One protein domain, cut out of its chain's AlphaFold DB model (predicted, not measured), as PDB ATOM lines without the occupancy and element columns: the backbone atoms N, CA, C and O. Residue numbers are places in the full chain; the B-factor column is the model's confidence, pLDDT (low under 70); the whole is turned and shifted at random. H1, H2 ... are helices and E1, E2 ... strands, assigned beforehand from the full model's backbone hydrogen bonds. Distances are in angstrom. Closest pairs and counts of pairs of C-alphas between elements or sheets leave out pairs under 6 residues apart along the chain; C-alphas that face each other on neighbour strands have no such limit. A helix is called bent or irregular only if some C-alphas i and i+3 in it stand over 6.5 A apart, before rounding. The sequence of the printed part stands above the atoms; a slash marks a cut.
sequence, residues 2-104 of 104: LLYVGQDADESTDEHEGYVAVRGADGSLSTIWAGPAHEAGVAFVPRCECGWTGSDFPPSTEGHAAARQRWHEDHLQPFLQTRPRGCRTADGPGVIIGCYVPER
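AT A GLANCE: This is residues 2 to 104 of the 104 residues of an uncharacterized protein of Pseudonocardiaceae bacterium (UniProt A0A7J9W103). A two-stranded antiparallel hairpin, E1 and E2, has one long helix, H2, packed along it. Beyond the end of H2 a tail with no named element, residues 83 to 104, leads away from this body and folds back on itself, with residues 90 to 95 sticking out free. The printed part has 103 residues, with two named helices and two named strands in the order H1, E1, E2, H2; the class is mixed, helices and strands, with 43 residues, under half, in named elements. The whole is loose, with a radius of gyration of the C-alphas of 17.1 A, and elongated, spanning 52 by 32 by 21 A.

IN THESE COORDINATES: Start at Leu 2 and go on to C-alpha 11 at (55.547, -13.087, 172.896), where H1 begins; it holds residues 11 to 16, 9.9 A from first to last C-alpha. H1 is irregular: C-alphas 12 and 15 are 7.6 A apart. After a tight link of one residue, find C-alpha 18 at (52.367, 0.201, 174.102); from there E1 runs through residues 18 to 24, 19.2 A. E2 follows as residues 41 to 48, 18.6 A. H2 takes residues 61 to 82, 31.4 A, and ends at C-alpha 82, (61.506, -4.550, 159.586). H2 is only just irregular: C-alphas 74 and 77 are 6.7 A apart.

HOW THE PARTS SIT: Look first at the hairpin of E1 and E2, antiparallel neighbours whose directions stand at 152 degrees. N 21 and O 45 are within hydrogen-bond range at 2.8 A, as are N 47 and O 19 at 2.9 A. Next look at H2: it has 10 pairs of C-alphas within 8 A of E2, the closest being Pro 46 and Ala 67, 5.0 A apart. With E1 it has 6 such pairs, the closest C-alphas being those of Val 20 and Ala 67, 6.5 A apart. H1 and H2 are close but not clearly touching, the closest C-alphas being those of His 16 and Leu 76, 7.2 A apart; they run opposite ways at a steep tilt of 60 degrees. Within hydrogen-bond range are 16 of 18 O i to N i+4 pairs in H2, and in H1 0 of 2, beside 2 of 3 O i to N i+3 pairs.

THE WHOLE: The two C-alphas farthest apart are those of Asp 26 and Gly 94, 53.4 A. The printed part has no cut and ends at residue 104, the chain's last. The links E1 to E2, 16 residues, and E2 to H2, 12 residues, are long. The mean pLDDT of the printed part is 70.7; you will find values under 70 at residues 2 to 14, 32 to 40 and 83 to 104 of this predicted model.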
ATOM      1  N   LEU A   2      45.417  -0.094 181.113       40.78
ATOM      2  CA  LEU A   2      45.136   0.035 179.677       40.78
ATOM      3  C   LEU A   2      46.394  -0.390 178.913       40.78
ATOM      4  O   LEU A   2      46.976   0.383 178.162       40.78
ATOM      5  N   LEU A   3      46.826  -1.626 179.174       48.38
ATOM      6  CA  LEU A   3      47.731  -2.341 178.283       48.38
ATOM      7  C   LEU A   3      47.003  -2.474 176.947       48.38
ATOM      8  O   LEU A   3      45.933  -3.088 176.884       48.38
ATOM      9  N   TYR A   4      47.523  -1.831 175.904       47.38
ATOM     10  CA  TYR A   4      47.027  -2.056 174.556       47.38
ATOM     11  C   TYR A   4      47.870  -3.153 173.923       47.38
ATOM     12  O   TYR A   4      48.874  -2.912 173.260       47.38
ATOM     13  N   VAL A   5      47.423  -4.376 174.169       50.81
ATOM     14  CA  VAL A   5      47.849  -5.573 173.458       50.81
ATOM     15  C   VAL A   5      47.154  -5.497 172.095       50.81
ATOM     16  O   VAL A   5      45.950  -5.739 171.989       50.81
ATOM     17  N   GLY A   6      47.863  -5.012 171.071       44.31
ATOM     18  CA  GLY A   6      47.355  -5.006 169.696       44.31
ATOM     19  C   GLY A   6      46.981  -6.424 169.246       44.31
ATOM     20  O   GLY A   6      47.413  -7.401 169.846       44.31
ATOM     21  N   GLN A   7      46.191  -6.568 168.178       47.47
ATOM     22  CA  GLN A   7      45.815  -7.902 167.667       47.47
ATOM     23  C   GLN A   7      47.018  -8.742 167.187       47.47
ATOM     24  O   GLN A   7      46.870  -9.947 167.005       47.47
ATOM     25  N   ASP A   8      48.184  -8.111 167.026       43.75
ATOM     26  CA  ASP A   8      49.462  -8.725 166.652       43.75
ATOM     27  C   ASP A   8      50.404  -8.946 167.847       43.75
ATOM     28  O   ASP A   8      51.589  -9.218 167.656       43.75
ATOM     29  N   ALA A   9      49.907  -8.776 169.075       46.97
ATOM     30  CA  ALA A   9      50.696  -9.047 170.260       46.97
ATOM     31  C   ALA A   9      50.901 -10.560 170.412       46.97
ATOM     32  O   ALA A   9      49.981 -11.318 170.718       46.97
ATOM     33  N   ASP A  10      52.127 -10.970 170.141       49.66
ATOM     34  CA  ASP A  10      52.699 -12.293 170.368       49.66
ATOM     35  C   ASP A  10      53.897 -12.103 171.311       49.66
ATOM     36  O   ASP A  10      54.409 -10.985 171.406       49.66
ATOM     37  N   GLU A  11      54.399 -13.159 171.956       49.88
ATOM     38  CA  GLU A  11      55.547 -13.087 172.896       49.88
ATOM     39  C   GLU A  11      56.781 -12.425 172.249       49.88
ATOM     40  O   GLU A  11      57.682 -11.883 172.881       49.88
ATOM     41  N   SER A  12      56.812 -12.423 170.919       50.06
ATOM     42  CA  SER A  12      57.830 -11.786 170.103       50.06
ATOM     43  C   SER A  12      57.697 -10.247 169.985       50.06
ATOM     44  O   SER A  12      58.530  -9.609 169.337       50.06
ATOM     45  N   THR A  13      56.656  -9.651 170.571       54.69
ATOM     46  CA  THR A  13      56.417  -8.200 170.708       54.69
ATOM     47  C   THR A  13      56.435  -7.723 172.159       54.69
ATOM     48  O   THR A  13      56.185  -6.542 172.379       54.69
ATOM     49  N   ASP A  14      56.764  -8.589 173.123       62.78
ATOM     50  CA  ASP A  14      56.766  -8.251 174.556       62.78
ATOM     51  C   ASP A  14      57.680  -7.058 174.879       62.78
ATOM     52  O   ASP A  14      57.364  -6.224 175.716       62.78
ATOM     53  N   GLU A  15      58.786  -6.886 174.151       71.75
ATOM     54  CA  GLU A  15      59.663  -5.713 174.302       71.75
ATOM     55  C   GLU A  15      59.054  -4.402 173.756       71.75
ATOM     56  O   GLU A  15      59.560  -3.308 174.017       71.75
ATOM     57  N   HIS A  16      57.947  -4.497 173.018       82.19
ATOM     58  CA  HIS A  16      57.249  -3.394 172.373       82.19
ATOM     59  C   HIS A  16      55.813  -3.199 172.884       82.19
ATOM     60  O   HIS A  16      54.953  -2.753 172.129       82.19
ATOM     61  N   GLU A  17      55.528  -3.440 174.164       83.50
ATOM     62  CA  GLU A  17      54.213  -3.123 174.733       83.50
ATOM     63  C   GLU A  17      53.937  -1.605 174.771       83.50
ATOM     64  O   GLU A  17      54.738  -0.796 175.256       83.50
ATOM     65  N   GLY A  18      52.791  -1.195 174.217       85.19
ATOM     66  CA  GLY A  18      52.367   0.201 174.102       85.19
ATOM     67  C   GLY A  18      51.438   0.661 175.219       85.19
ATOM     68  O   GLY A  18      50.502  -0.042 175.603       85.19
ATOM     69  N   TYR A  19      51.632   1.895 175.687       86.56
ATOM     70  CA  TYR A  19      50.739   2.544 176.647       86.56
ATOM     71  C   TYR A  19      50.612   4.048 176.398       86.56
ATOM     72  O   TYR A  19      51.454   4.679 175.759       86.56
ATOM     73  N   VAL A  20      49.539   4.642 176.923       89.31
ATOM     74  CA  VAL A  20      49.339   6.095 176.917       89.31
ATOM     75  C   VAL A  20      49.696   6.636 178.294       89.31
ATOM     76  O   VAL A  20      48.977   6.406 179.264       89.31
ATOM     77  N   ALA A  21      50.813   7.351 178.381       89.94
ATOM     78  CA  ALA A  21      51.176   8.086 179.580       89.94
ATOM     79  C   ALA A  21      50.373   9.387 179.683       89.94
ATOM     80  O   ALA A  21      50.049  10.028 178.684       89.94
ATOM     81  N   VAL A  22      50.102   9.803 180.912       89.44
ATOM     82  CA  VAL A  22      49.559  11.116 181.247       89.44
ATOM     83  C   VAL A  22      50.726  12.032 181.599       89.44
ATOM     84  O   VAL A  22      51.547  11.679 182.447       89.44
ATOM     85  N   ARG A  23      50.805  13.204 180.965       91.00
ATOM     86  CA  ARG A  23      51.745  14.262 181.345       91.00
ATOM     87  C   ARG A  23      51.111  15.159 182.399       91.00
ATOM     88  O   ARG A  23      50.071  15.759 182.139       91.00
ATOM     89  N   GLY A  24      51.735  15.258 183.566       88.62
ATOM     90  CA  GLY A  24      51.346  16.188 184.623       88.62
ATOM     91  C   GLY A  24      51.695  17.637 184.279       88.62
ATOM     92  O   GLY A  24      52.527  17.905 183.411       88.62
ATOM     93  N   ALA A  25      51.075  18.590 184.978       88.31
ATOM     94  CA  ALA A  25      51.386  20.017 184.828       88.31
ATOM     95  C   ALA A  25      52.840  20.367 185.208       88.31
ATOM     96  O   ALA A  25      53.377  21.370 184.747       88.31
ATOM     97  N   ASP A  26      53.483  19.529 186.022       86.44
ATOM     98  CA  ASP A  26      54.903  19.604 186.382       86.44
ATOM     99  C   ASP A  26      55.837  18.988 185.319       86.44
ATOM    100  O   ASP A  26      57.053  18.960 185.500       86.44
ATOM    101  N   GLY A  27      55.281  18.488 184.211       89.06
ATOM    102  CA  GLY A  27      56.014  17.825 183.136       89.06
ATOM    103  C   GLY A  27      56.327  16.350 183.397       89.06
ATOM    104  O   GLY A  27      56.880  15.692 182.512       89.06
ATOM    105  N   SER A  28      55.965  15.803 184.563       88.56
ATOM    106  CA  SER A  28      56.154  14.384 184.865       88.56
ATOM    107  C   SER A  28      55.287  13.501 183.962       88.56
ATOM    108  O   SER A  28      54.216  13.907 183.510       88.56
ATOM    109  N   LEU A  29      55.758  12.286 183.667       88.00
ATOM    110  CA  LEU A  29      55.011  11.295 182.893       88.00
ATOM    111  C   LEU A  29      54.572  10.150 183.796       88.00
ATOM    112  O   LEU A  29      55.375   9.605 184.557       88.00
ATOM    113  N   SER A  30      53.312   9.747 183.665       85.62
ATOM    114  CA  SER A  30      52.819   8.543 184.319       85.62
ATOM    115  C   SER A  30      53.483   7.286 183.745       85.62
ATOM    116  O   SER A  30      53.895   7.234 182.583       85.62
ATOM    117  N   THR A  31      53.572   6.244 184.567       80.19
ATOM    118  CA  THR A  31      54.067   4.927 184.149       80.19
ATOM    119  C   THR A  31      52.928   4.057 183.614       80.19
ATOM    120  O   THR A  31      51.754   4.383 183.793       80.19
ATOM    121  N   ILE A  32      53.268   2.920 182.997       69.56
ATOM    122  CA  ILE A  32      52.305   1.916 182.505       69.56
ATOM    123  C   ILE A  32      51.405   1.334 183.615       69.56
ATOM    124  O   ILE A  32      50.278   0.911 183.363       69.56
ATOM    125  N   TRP A  33      51.877   1.374 184.866       61.09
ATOM    126  CA  TRP A  33      51.173   0.874 186.052       61.09
ATOM    127  C   TRP A  33      50.318   1.933 186.747       61.09
ATOM    128  O   TRP A  33      49.559   1.611 187.665       61.09
ATOM    129  N   ALA A  34      50.418   3.196 186.326       58.28
ATOM    130  CA  ALA A  34      49.525   4.226 186.814       58.28
ATOM    131  C   ALA A  34      48.118   3.927 186.268       58.28
ATOM    132  O   ALA A  34      47.869   3.982 185.064       58.28
ATOM    133  N   GLY A  35      47.191   3.563 187.160       50.12
ATOM    134  CA  GLY A  35      45.761   3.506 186.846       50.12
ATOM    135  C   GLY A  35      45.244   4.856 186.324       50.12
ATOM    136  O   GLY A  35      46.013   5.813 186.256       50.12
ATOM    137  N   PRO A  36      43.956   4.968 185.948       47.00
ATOM    138  CA  PRO A  36      43.416   6.156 185.293       47.00
ATOM    139  C   PRO A  36      43.440   7.378 186.228       47.00
ATOM    140  O   PRO A  36      42.432   7.765 186.801       47.00
ATOM    141  N   ALA A  37      44.587   8.041 186.331       52.88
ATOM    142  CA  ALA A  37      44.719   9.423 186.769       52.88
ATOM    143  C   ALA A  37      44.408  10.354 185.583       52.88
ATOM    144  O   ALA A  37      45.095  11.346 185.354       52.88
ATOM    145  N   HIS A  38      43.375   9.997 184.807       52.38
ATOM    146  CA  HIS A  38      42.879  10.739 183.645       52.38
ATOM    147  C   HIS A  38      42.577  12.209 183.983       52.38
ATOM    148  O   HIS A  38      42.612  13.062 183.107       52.38
ATOM    149  N   GLU A  39      42.311  12.505 185.255       55.06
ATOM    150  CA  GLU A  39      41.690  13.750 185.698       55.06
ATOM    151  C   GLU A  39      42.680  14.904 185.978       55.06
ATOM    152  O   GLU A  39      42.239  16.031 186.171       55.06
ATOM    153  N   ALA A  40      44.002  14.671 186.009       66.62
ATOM    154  CA  ALA A  40      44.979  15.708 186.408       66.62
ATOM    155  C   ALA A  40      46.088  15.999 185.378       66.62
ATOM    156  O   ALA A  40      47.002  16.784 185.647       66.62
ATOM    157  N   GLY A  41      46.038  15.360 184.208       78.31
ATOM    158  CA  GLY A  41      47.028  15.549 183.151       78.31
ATOM    159  C   GLY A  41      46.771  16.766 182.271       78.31
ATOM    160  O   GLY A  41      45.628  17.125 182.009       78.31
ATOM    161  N   VAL A  42      47.843  17.356 181.745       92.00
ATOM    162  CA  VAL A  42      47.788  18.411 180.720       92.00
ATOM    163  C   VAL A  42      47.922  17.865 179.296       92.00
ATOM    164  O   VAL A  42      47.612  18.585 178.351       92.00
ATOM    165  N   ALA A  43      48.365  16.614 179.128       92.25
ATOM    166  CA  ALA A  43      48.451  15.940 177.832       92.25
ATOM    167  C   ALA A  43      48.490  14.408 177.972       92.25
ATOM    168  O   ALA A  43      48.851  13.871 179.021       92.25
ATOM    169  N   PHE A  44      48.175  13.714 176.880       91.31
ATOM    170  CA  PHE A  44      48.439  12.290 176.683       91.31
ATOM    171  C   PHE A  44      49.675  12.096 175.807       91.31
ATOM    172  O   PHE A  44      49.856  12.809 174.826       91.31
ATOM    173  N   VAL A  45      50.513  11.116 176.137       93.44
ATOM    174  CA  VAL A  45      51.773  10.846 175.435       93.44
ATOM    175  C   VAL A  45      51.875   9.350 175.136       93.44
ATOM    176  O   VAL A  45      51.889   8.549 176.074       93.44
ATOM    177  N   PRO A  46      51.952   8.933 173.863       93.06
ATOM    178  CA  PRO A  46      52.151   7.538 173.520       93.06
ATOM    179  C   PRO A  46      53.573   7.103 173.851       93.06
ATOM    180  O   PRO A  46      54.550   7.792 173.542       93.06
ATOM    181  N   ARG A  47      53.680   5.950 174.499       91.50
ATOM    182  CA  ARG A  47      54.919   5.403 175.035       91.50
ATOM    183  C   ARG A  47      54.987   3.911 174.757       91.50
ATOM    184  O   ARG A  47      53.967   3.255 174.565       91.50
ATOM    185  N   CYS A  48      56.203   3.391 174.765       89.38
ATOM    186  CA  CYS A  48      56.470   1.969 174.648       89.38
ATOM    187  C   CYS A  48      57.456   1.525 175.732       89.38
ATOM    188  O   CYS A  48      58.275   2.331 176.188       89.38
ATOM    189  N   GLU A  49      57.375   0.269 176.161       85.62
ATOM    190  CA  GLU A  49      58.291  -0.300 177.155       85.62
ATOM    191  C   GLU A  49      59.763  -0.235 176.717       85.62
ATOM    192  O   GLU A  49      60.621   0.099 177.534       85.62
ATOM    193  N   CYS A  50      60.051  -0.371 175.416       86.94
ATOM    194  CA  CYS A  50      61.395  -0.189 174.850       86.94
ATOM    195  C   CYS A  50      61.986   1.230 175.018       86.94
ATOM    196  O   CYS A  50      63.126   1.486 174.631       86.94
ATOM    197  N   GLY A  51      61.216   2.184 175.554       90.25
ATOM    198  CA  GLY A  51      61.630   3.566 175.793       90.25
ATOM    199  C   GLY A  51      61.185   4.558 174.718       90.25
ATOM    200  O   GLY A  51      61.321   5.770 174.920       90.25
ATOM    201  N   TRP A  52      60.601   4.088 173.610       93.38
ATOM    202  CA  TRP A  52      60.056   4.976 172.584       93.38
ATOM    203  C   TRP A  52      58.967   5.893 173.156       93.38
ATOM    204  O   TRP A  52      58.151   5.495 173.992       93.38
ATOM    205  N   THR A  53      58.982   7.151 172.717       95.06
ATOM    206  CA  THR A  53      58.068   8.202 173.168       95.06
ATOM    207  C   THR A  53      57.658   9.044 171.966       95.06
ATOM    208  O   THR A  53      58.523   9.548 171.249       95.06
ATOM    209  N   GLY A  54      56.353   9.196 171.748       94.69
ATOM    210  CA  GLY A  54      55.809  10.047 170.692       94.69
ATOM    211  C   GLY A  54      55.424  11.446 171.180       94.69
ATOM    212  O   GLY A  54      55.792  11.877 172.272       94.69
ATOM    213  N   SER A  55      54.688  12.168 170.333       96.44
ATOM    214  CA  SER A  55      54.263  13.552 170.595       96.44
ATOM    215  C   SER A  55      53.076  13.648 171.558       96.44
ATOM    216  O   SER A  55      52.363  12.674 171.782       96.44
ATOM    217  N   ASP A  56      52.843  14.846 172.087       95.81
ATOM    218  CA  ASP A  56      51.724  15.130 172.987       95.81
ATOM    219  C   ASP A  56      50.384  15.222 172.249       95.81
ATOM    220  O   ASP A  56      50.285  15.781 171.154       95.81
ATOM    221  N   PHE A  57      49.335  14.752 172.918       93.94
ATOM    222  CA  PHE A  57      47.942  14.857 172.506       93.94
ATOM    223  C   PHE A  57      47.115  15.562 173.589       93.94
ATOM    224  O   PHE A  57      47.445  15.459 174.773       93.94
ATOM    225  N   PRO A  58      46.025  16.262 173.221       93.56
ATOM    226  CA  PRO A  58      45.153  16.923 174.189       93.56
ATOM    227  C   PRO A  58      44.638  15.957 175.269       93.56
ATOM    228  O   PRO A  58      44.396  14.793 174.944       93.56
ATOM    229  N   PRO A  59      44.401  16.409 176.514       88.81
ATOM    230  CA  PRO A  59      43.865  15.583 177.596       88.81
ATOM    231  C   PRO A  59      42.349  15.359 177.420       88.81
ATOM    232  O   PRO A  59      41.536  15.741 178.255       88.81
ATOM    233  N   SER A  60      41.952  14.772 176.289       87.69
ATOM    234  CA  SER A  60      40.577  14.394 175.958       87.69
ATOM    235  C   SER A  60      40.491  12.920 175.558       87.69
ATOM    236  O   SER A  60      41.496  12.283 175.234       87.69
ATOM    237  N   THR A  61      39.281  12.362 175.535       85.62
ATOM    238  CA  THR A  61      39.055  10.985 175.073       85.62
ATOM    239  C   THR A  61      39.587  10.761 173.652       85.62
ATOM    240  O   THR A  61      40.198   9.727 173.374       85.62
ATOM    241  N   GLU A  62      39.421  11.742 172.765       89.12
ATOM    242  CA  GLU A  62      39.941  11.722 171.396       89.12
ATOM    243  C   GLU A  62      41.469  11.785 171.381       89.12
ATOM    244  O   GLU A  62      42.096  11.040 170.632       89.12
ATOM    245  N   GLY A  63      42.080  12.618 172.230       88.50
ATOM    246  CA  GLY A  63      43.534  12.684 172.365       88.50
ATOM    247  C   GLY A  63      44.137  11.374 172.872       88.50
ATOM    248  O   GLY A  63      45.144  10.913 172.340       88.50
ATOM    249  N   HIS A  64      43.475  10.704 173.818       87.69
ATOM    250  CA  HIS A  64      43.871   9.369 174.268       87.69
ATOM    251  C   HIS A  64      43.775   8.334 173.131       87.69
ATOM    252  O   HIS A  64      44.675   7.513 172.943       87.69
ATOM    253  N   ALA A  65      42.694   8.358 172.344       86.75
ATOM    254  CA  ALA A  65      42.552   7.482 171.184       86.75
ATOM    255  C   ALA A  65      43.621   7.758 170.110       86.75
ATOM    256  O   ALA A  65      44.229   6.810 169.613       86.75
ATOM    257  N   ALA A  66      43.897   9.031 169.818       91.62
ATOM    258  CA  ALA A  66      44.920   9.456 168.869       91.62
ATOM    259  C   ALA A  66      46.330   9.049 169.317       91.62
ATOM    260  O   ALA A  66      47.100   8.552 168.500       91.62
ATOM    261  N   ALA A  67      46.651   9.171 170.609       89.50
ATOM    262  CA  ALA A  67      47.918   8.700 171.157       89.50
ATOM    263  C   ALA A  67      48.102   7.192 170.907       89.50
ATOM    264  O   ALA A  67      49.124   6.779 170.360       89.50
ATOM    265  N   ARG A  68      47.090   6.363 171.208       89.44
ATOM    266  CA  ARG A  68      47.151   4.913 170.924       89.44
ATOM    267  C   ARG A  68      47.381   4.619 169.444       89.44
ATOM    268  O   ARG A  68      48.229   3.799 169.108       89.44
ATOM    269  N   GLN A  69      46.641   5.297 168.570       90.12
ATOM    270  CA  GLN A  69      46.784   5.124 167.127       90.12
ATOM    271  C   GLN A  69      48.191   5.510 166.653       90.12
ATOM    272  O   GLN A  69      48.786   4.802 165.849       90.12
ATOM    273  N   ARG A  70      48.758   6.587 167.198       92.88
ATOM    274  CA  ARG A  70      50.085   7.082 166.817       92.88
ATOM    275  C   ARG A  70      51.218   6.199 167.294       92.88
ATOM    276  O   ARG A  70      52.165   5.998 166.550       92.88
ATOM    277  N   TRP A  71      51.103   5.597 168.476       92.62
ATOM    278  CA  TRP A  71      52.019   4.521 168.859       92.62
ATOM    279  C   TRP A  71      51.996   3.377 167.832       92.62
ATOM    280  O   TRP A  71      53.046   2.908 167.399       92.62
ATOM    281  N   HIS A  72      50.808   2.954 167.397       87.94
ATOM    282  CA  HIS A  72      50.698   1.861 166.437       87.94
ATOM    283  C   HIS A  72      51.330   2.221 165.079       87.94
ATOM    284  O   HIS A  72      52.137   1.460 164.552       87.94
ATOM    285  N   GLU A  73      50.977   3.381 164.524       91.62
ATOM    286  CA  GLU A  73      51.437   3.843 163.207       91.62
ATOM    287  C   GLU A  73      52.929   4.189 163.180       91.62
ATOM    288  O   GLU A  73      53.639   3.782 162.262       91.62
ATOM    289  N   ASP A  74      53.408   4.929 164.180       93.81
ATOM    290  CA  ASP A  74      54.744   5.527 164.147       93.81
ATOM    291  C   ASP A  74      55.809   4.614 164.768       93.81
ATOM    292  O   ASP A  74      57.004   4.816 164.537       93.81
ATOM    293  N   HIS A  75      55.404   3.617 165.561       91.19
ATOM    294  CA  HIS A  75      56.333   2.758 166.290       91.19
ATOM    295  C   HIS A  75      56.145   1.269 166.009       91.19
ATOM    296  O   HIS A  75      57.067   0.629 165.496       91.19
ATOM    297  N   LEU A  76      54.963   0.714 166.298       85.75
ATOM    298  CA  LEU A  76      54.755  -0.731 166.177       85.75
ATOM    299  C   LEU A  76      54.807  -1.193 164.716       85.75
ATOM    300  O   LEU A  76      55.511  -2.146 164.387       85.75
ATOM    301  N   GLN A  77      54.086  -0.524 163.818       86.38
ATOM    302  CA  GLN A  77      53.991  -0.941 162.422       86.38
ATOM    303  C   GLN A  77      55.356  -0.928 161.695       86.38
ATOM    304  O   GLN A  77      55.664  -1.918 161.023       86.38
ATOM    305  N   PRO A  78      56.219   0.100 161.845       87.19
ATOM    306  CA  PRO A  78      57.586   0.065 161.326       87.19
ATOM    307  C   PRO A  78      58.419  -1.083 161.901       87.19
ATOM    308  O   PRO A  78      59.125  -1.761 161.150       87.19
ATOM    309  N   PHE A  79      58.313  -1.348 163.209       84.69
ATOM    310  CA  PHE A  79      58.982  -2.492 163.826       84.69
ATOM    311  C   PHE A  79      58.548  -3.791 163.140       84.69
ATOM    312  O   PHE A  79      59.382  -4.469 162.547       84.69
ATOM    313  N   LEU A  80      57.246  -4.077 163.069       81.25
ATOM    314  CA  LEU A  80      56.714  -5.291 162.434       81.25
ATOM    315  C   LEU A  80      57.138  -5.462 160.965       81.25
ATOM    316  O   LEU A  80      57.362  -6.584 160.517       81.25
ATOM    317  N   GLN A  81      57.280  -4.368 160.212       81.56
ATOM    318  CA  GLN A  81      57.727  -4.410 158.814       81.56
ATOM    319  C   GLN A  81      59.218  -4.723 158.648       81.56
ATOM    320  O   GLN A  81      59.607  -5.290 157.625       81.56
ATOM    321  N   THR A  82      60.048  -4.338 159.620       76.94
ATOM    322  CA  THR A  82      61.506  -4.550 159.586       76.94
ATOM    323  C   THR A  82      61.925  -5.895 160.167       76.94
ATOM    324  O   THR A  82      63.042  -6.355 159.912       76.94
ATOM    325  N   ARG A  83      61.030  -6.570 160.897       66.25
ATOM    326  CA  ARG A  83      61.286  -7.911 161.416       66.25
ATOM    327  C   ARG A  83      61.503  -8.893 160.260       66.25
ATOM    328  O   ARG A  83      60.680  -8.954 159.339       66.25
ATOM    329  N   PRO A  84      62.583  -9.694 160.289       56.91
ATOM    330  CA  PRO A  84      62.766 -10.752 159.313       56.91
ATOM    331  C   PRO A  84      61.551 -11.685 159.350       56.91
ATOM    332  O   PRO A  84      61.248 -12.294 160.378       56.91
ATOM    333  N   ARG A  85      60.836 -11.803 158.224       50.03
ATOM    334  CA  ARG A  85      59.736 -12.766 158.080       50.03
ATOM    335  C   ARG A  85      60.329 -14.171 158.180       50.03
ATOM    336  O   ARG A  85      60.908 -14.651 157.211       50.03
ATOM    337  N   GLY A  86      60.216 -14.827 159.333       50.50
ATOM    338  CA  GLY A  86      60.733 -16.192 159.469       50.50
ATOM    339  C   GLY A  86      60.891 -16.740 160.882       50.50
ATOM    340  O   GLY A  86      60.796 -17.953 161.040       50.50
ATOM    341  N   CYS A  87      61.054 -15.903 161.907       41.81
ATOM    342  CA  CYS A  87      61.083 -16.388 163.289       41.81
ATOM    343  C   CYS A  87      59.653 -16.608 163.790       41.81
ATOM    344  O   CYS A  87      59.078 -15.756 164.456       41.81
ATOM    345  N   ARG A  88      59.055 -17.746 163.424       43.34
ATOM    346  CA  ARG A  88      57.927 -18.292 164.184       43.34
ATOM    347  C   ARG A  88      58.482 -18.744 165.533       43.34
ATOM    348  O   ARG A  88      59.373 -19.593 165.558       43.34
ATOM    349  N   THR A  89      57.993 -18.156 166.621       42.16
ATOM    350  CA  THR A  89      58.189 -18.687 167.970       42.16
ATOM    351  C   THR A  89      57.720 -20.139 167.974       42.16
ATOM    352  O   THR A  89      56.673 -20.503 167.430       42.16
ATOM    353  N   ALA A  90      58.604 -21.008 168.449       42.91
ATOM    354  CA  ALA A  90      58.369 -22.432 168.478       42.91
ATOM    355  C   ALA A  90      57.492 -22.751 169.688       42.91
ATOM    356  O   ALA A  90      58.036 -22.928 170.763       42.91
ATOM    357  N   ASP A  91      56.179 -22.886 169.494       42.94
ATOM    358  CA  ASP A  91      55.344 -23.683 170.403       42.94
ATOM    359  C   ASP A  91      54.174 -24.382 169.671       42.94
ATOM    360  O   ASP A  91      53.005 -24.017 169.760       42.94
ATOM    361  N   GLY A  92      54.543 -25.448 168.934       32.81
ATOM    362  CA  GLY A  92      53.719 -26.638 168.628       32.81
ATOM    363  C   GLY A  92      52.898 -26.691 167.314       32.81
ATOM    364  O   GLY A  92      52.360 -25.684 166.869       32.81
ATOM    365  N   PRO A  93      52.676 -27.891 166.717       38.44
ATOM    366  CA  PRO A  93      53.602 -28.987 166.443       38.44
ATOM    367  C   PRO A  93      54.095 -28.917 164.980       38.44
ATOM    368  O   PRO A  93      53.333 -29.077 164.027       38.44
ATOM    369  N   GLY A  94      55.398 -28.708 164.797       31.53
ATOM    370  CA  GLY A  94      56.021 -28.640 163.474       31.53
ATOM    371  C   GLY A  94      57.382 -27.964 163.547       31.53
ATOM    372  O   GLY A  94      57.519 -26.803 163.185       31.53
ATOM    373  N   VAL A  95      58.361 -28.693 164.083       37.34
ATOM    374  CA  VAL A  95      59.776 -28.308 164.199       37.34
ATOM    375  C   VAL A  95      60.294 -27.642 162.922       37.34
ATOM    376  O   VAL A  95      60.198 -28.242 161.855       37.34
ATOM    377  N   ILE A  96      60.962 -26.488 163.051       38.03
ATOM    378  CA  ILE A  96      62.029 -26.085 162.124       38.03
ATOM    379  C   ILE A  96      63.251 -25.648 162.932       38.03
ATOM    380  O   ILE A  96      63.214 -24.708 163.720       38.03
ATOM    381  N   ILE A  97      64.333 -26.391 162.716       40.66
ATOM    382  CA  ILE A  97      65.685 -26.134 163.199       40.66
ATOM    383  C   ILE A  97      66.290 -24.973 162.403       40.66
ATOM    384  O   ILE A  97      66.314 -25.021 161.176       40.66
ATOM    385  N   GLY A  98      66.857 -23.997 163.118       34.31
ATOM    386  CA  GLY A  98      67.906 -23.108 162.614       34.31
ATOM    387  C   GLY A  98      67.422 -21.850 161.895       34.31
ATOM    388  O   GLY A  98      67.106 -21.873 160.709       34.31
ATOM    389  N   CYS A  99      67.483 -20.711 162.588       37.78
ATOM    390  CA  CYS A  99      67.540 -19.411 161.926       37.78
ATOM    391  C   CYS A  99      68.899 -19.302 161.217       37.78
ATOM    392  O   CYS A  99      69.926 -19.122 161.867       37.78
ATOM    393  N   TYR A 100      68.922 -19.460 159.894       33.41
ATOM    394  CA  TYR A 100      70.113 -19.181 159.097       33.41
ATOM    395  C   TYR A 100      70.223 -17.669 158.878       33.41
ATOM    396  O   TYR A 100      69.374 -17.073 158.214       33.41
ATOM    397  N   VAL A 101      71.269 -17.058 159.432       39.69
ATOM    398  CA  VAL A 101      71.674 -15.682 159.127       39.69
ATOM    399  C   VAL A 101      72.810 -15.772 158.103       39.69
ATOM    400  O   VAL A 101      73.885 -16.246 158.469       39.69
ATOM    401  N   PRO A 102      72.629 -15.381 156.826       32.53
ATOM    402  CA  PRO A 102      73.771 -15.208 155.943       32.53
ATOM    403  C   PRO A 102      74.532 -13.948 156.365       32.53
ATOM    404  O   PRO A 102      74.010 -12.835 156.288       32.53
ATOM    405  N   GLU A 103      75.761 -14.152 156.822       43.69
ATOM    406  CA  GLU A 103      76.729 -13.100 157.118       43.69
ATOM    407  C   GLU A 103      77.016 -12.275 155.848       43.69
ATOM    408  O   GLU A 103      77.153 -12.825 154.748       43.69
ATOM    409  N   ARG A 104      77.114 -10.950 155.992       39.94
ATOM    410  CA  ARG A 104      77.819 -10.080 155.045       39.94
ATOM    411  C   ARG A 104      78.866  -9.274 155.783       39.94
ATOM    412  O   ARG A 104      78.531  -8.778 156.880       39.94
TER     413      ARG A 104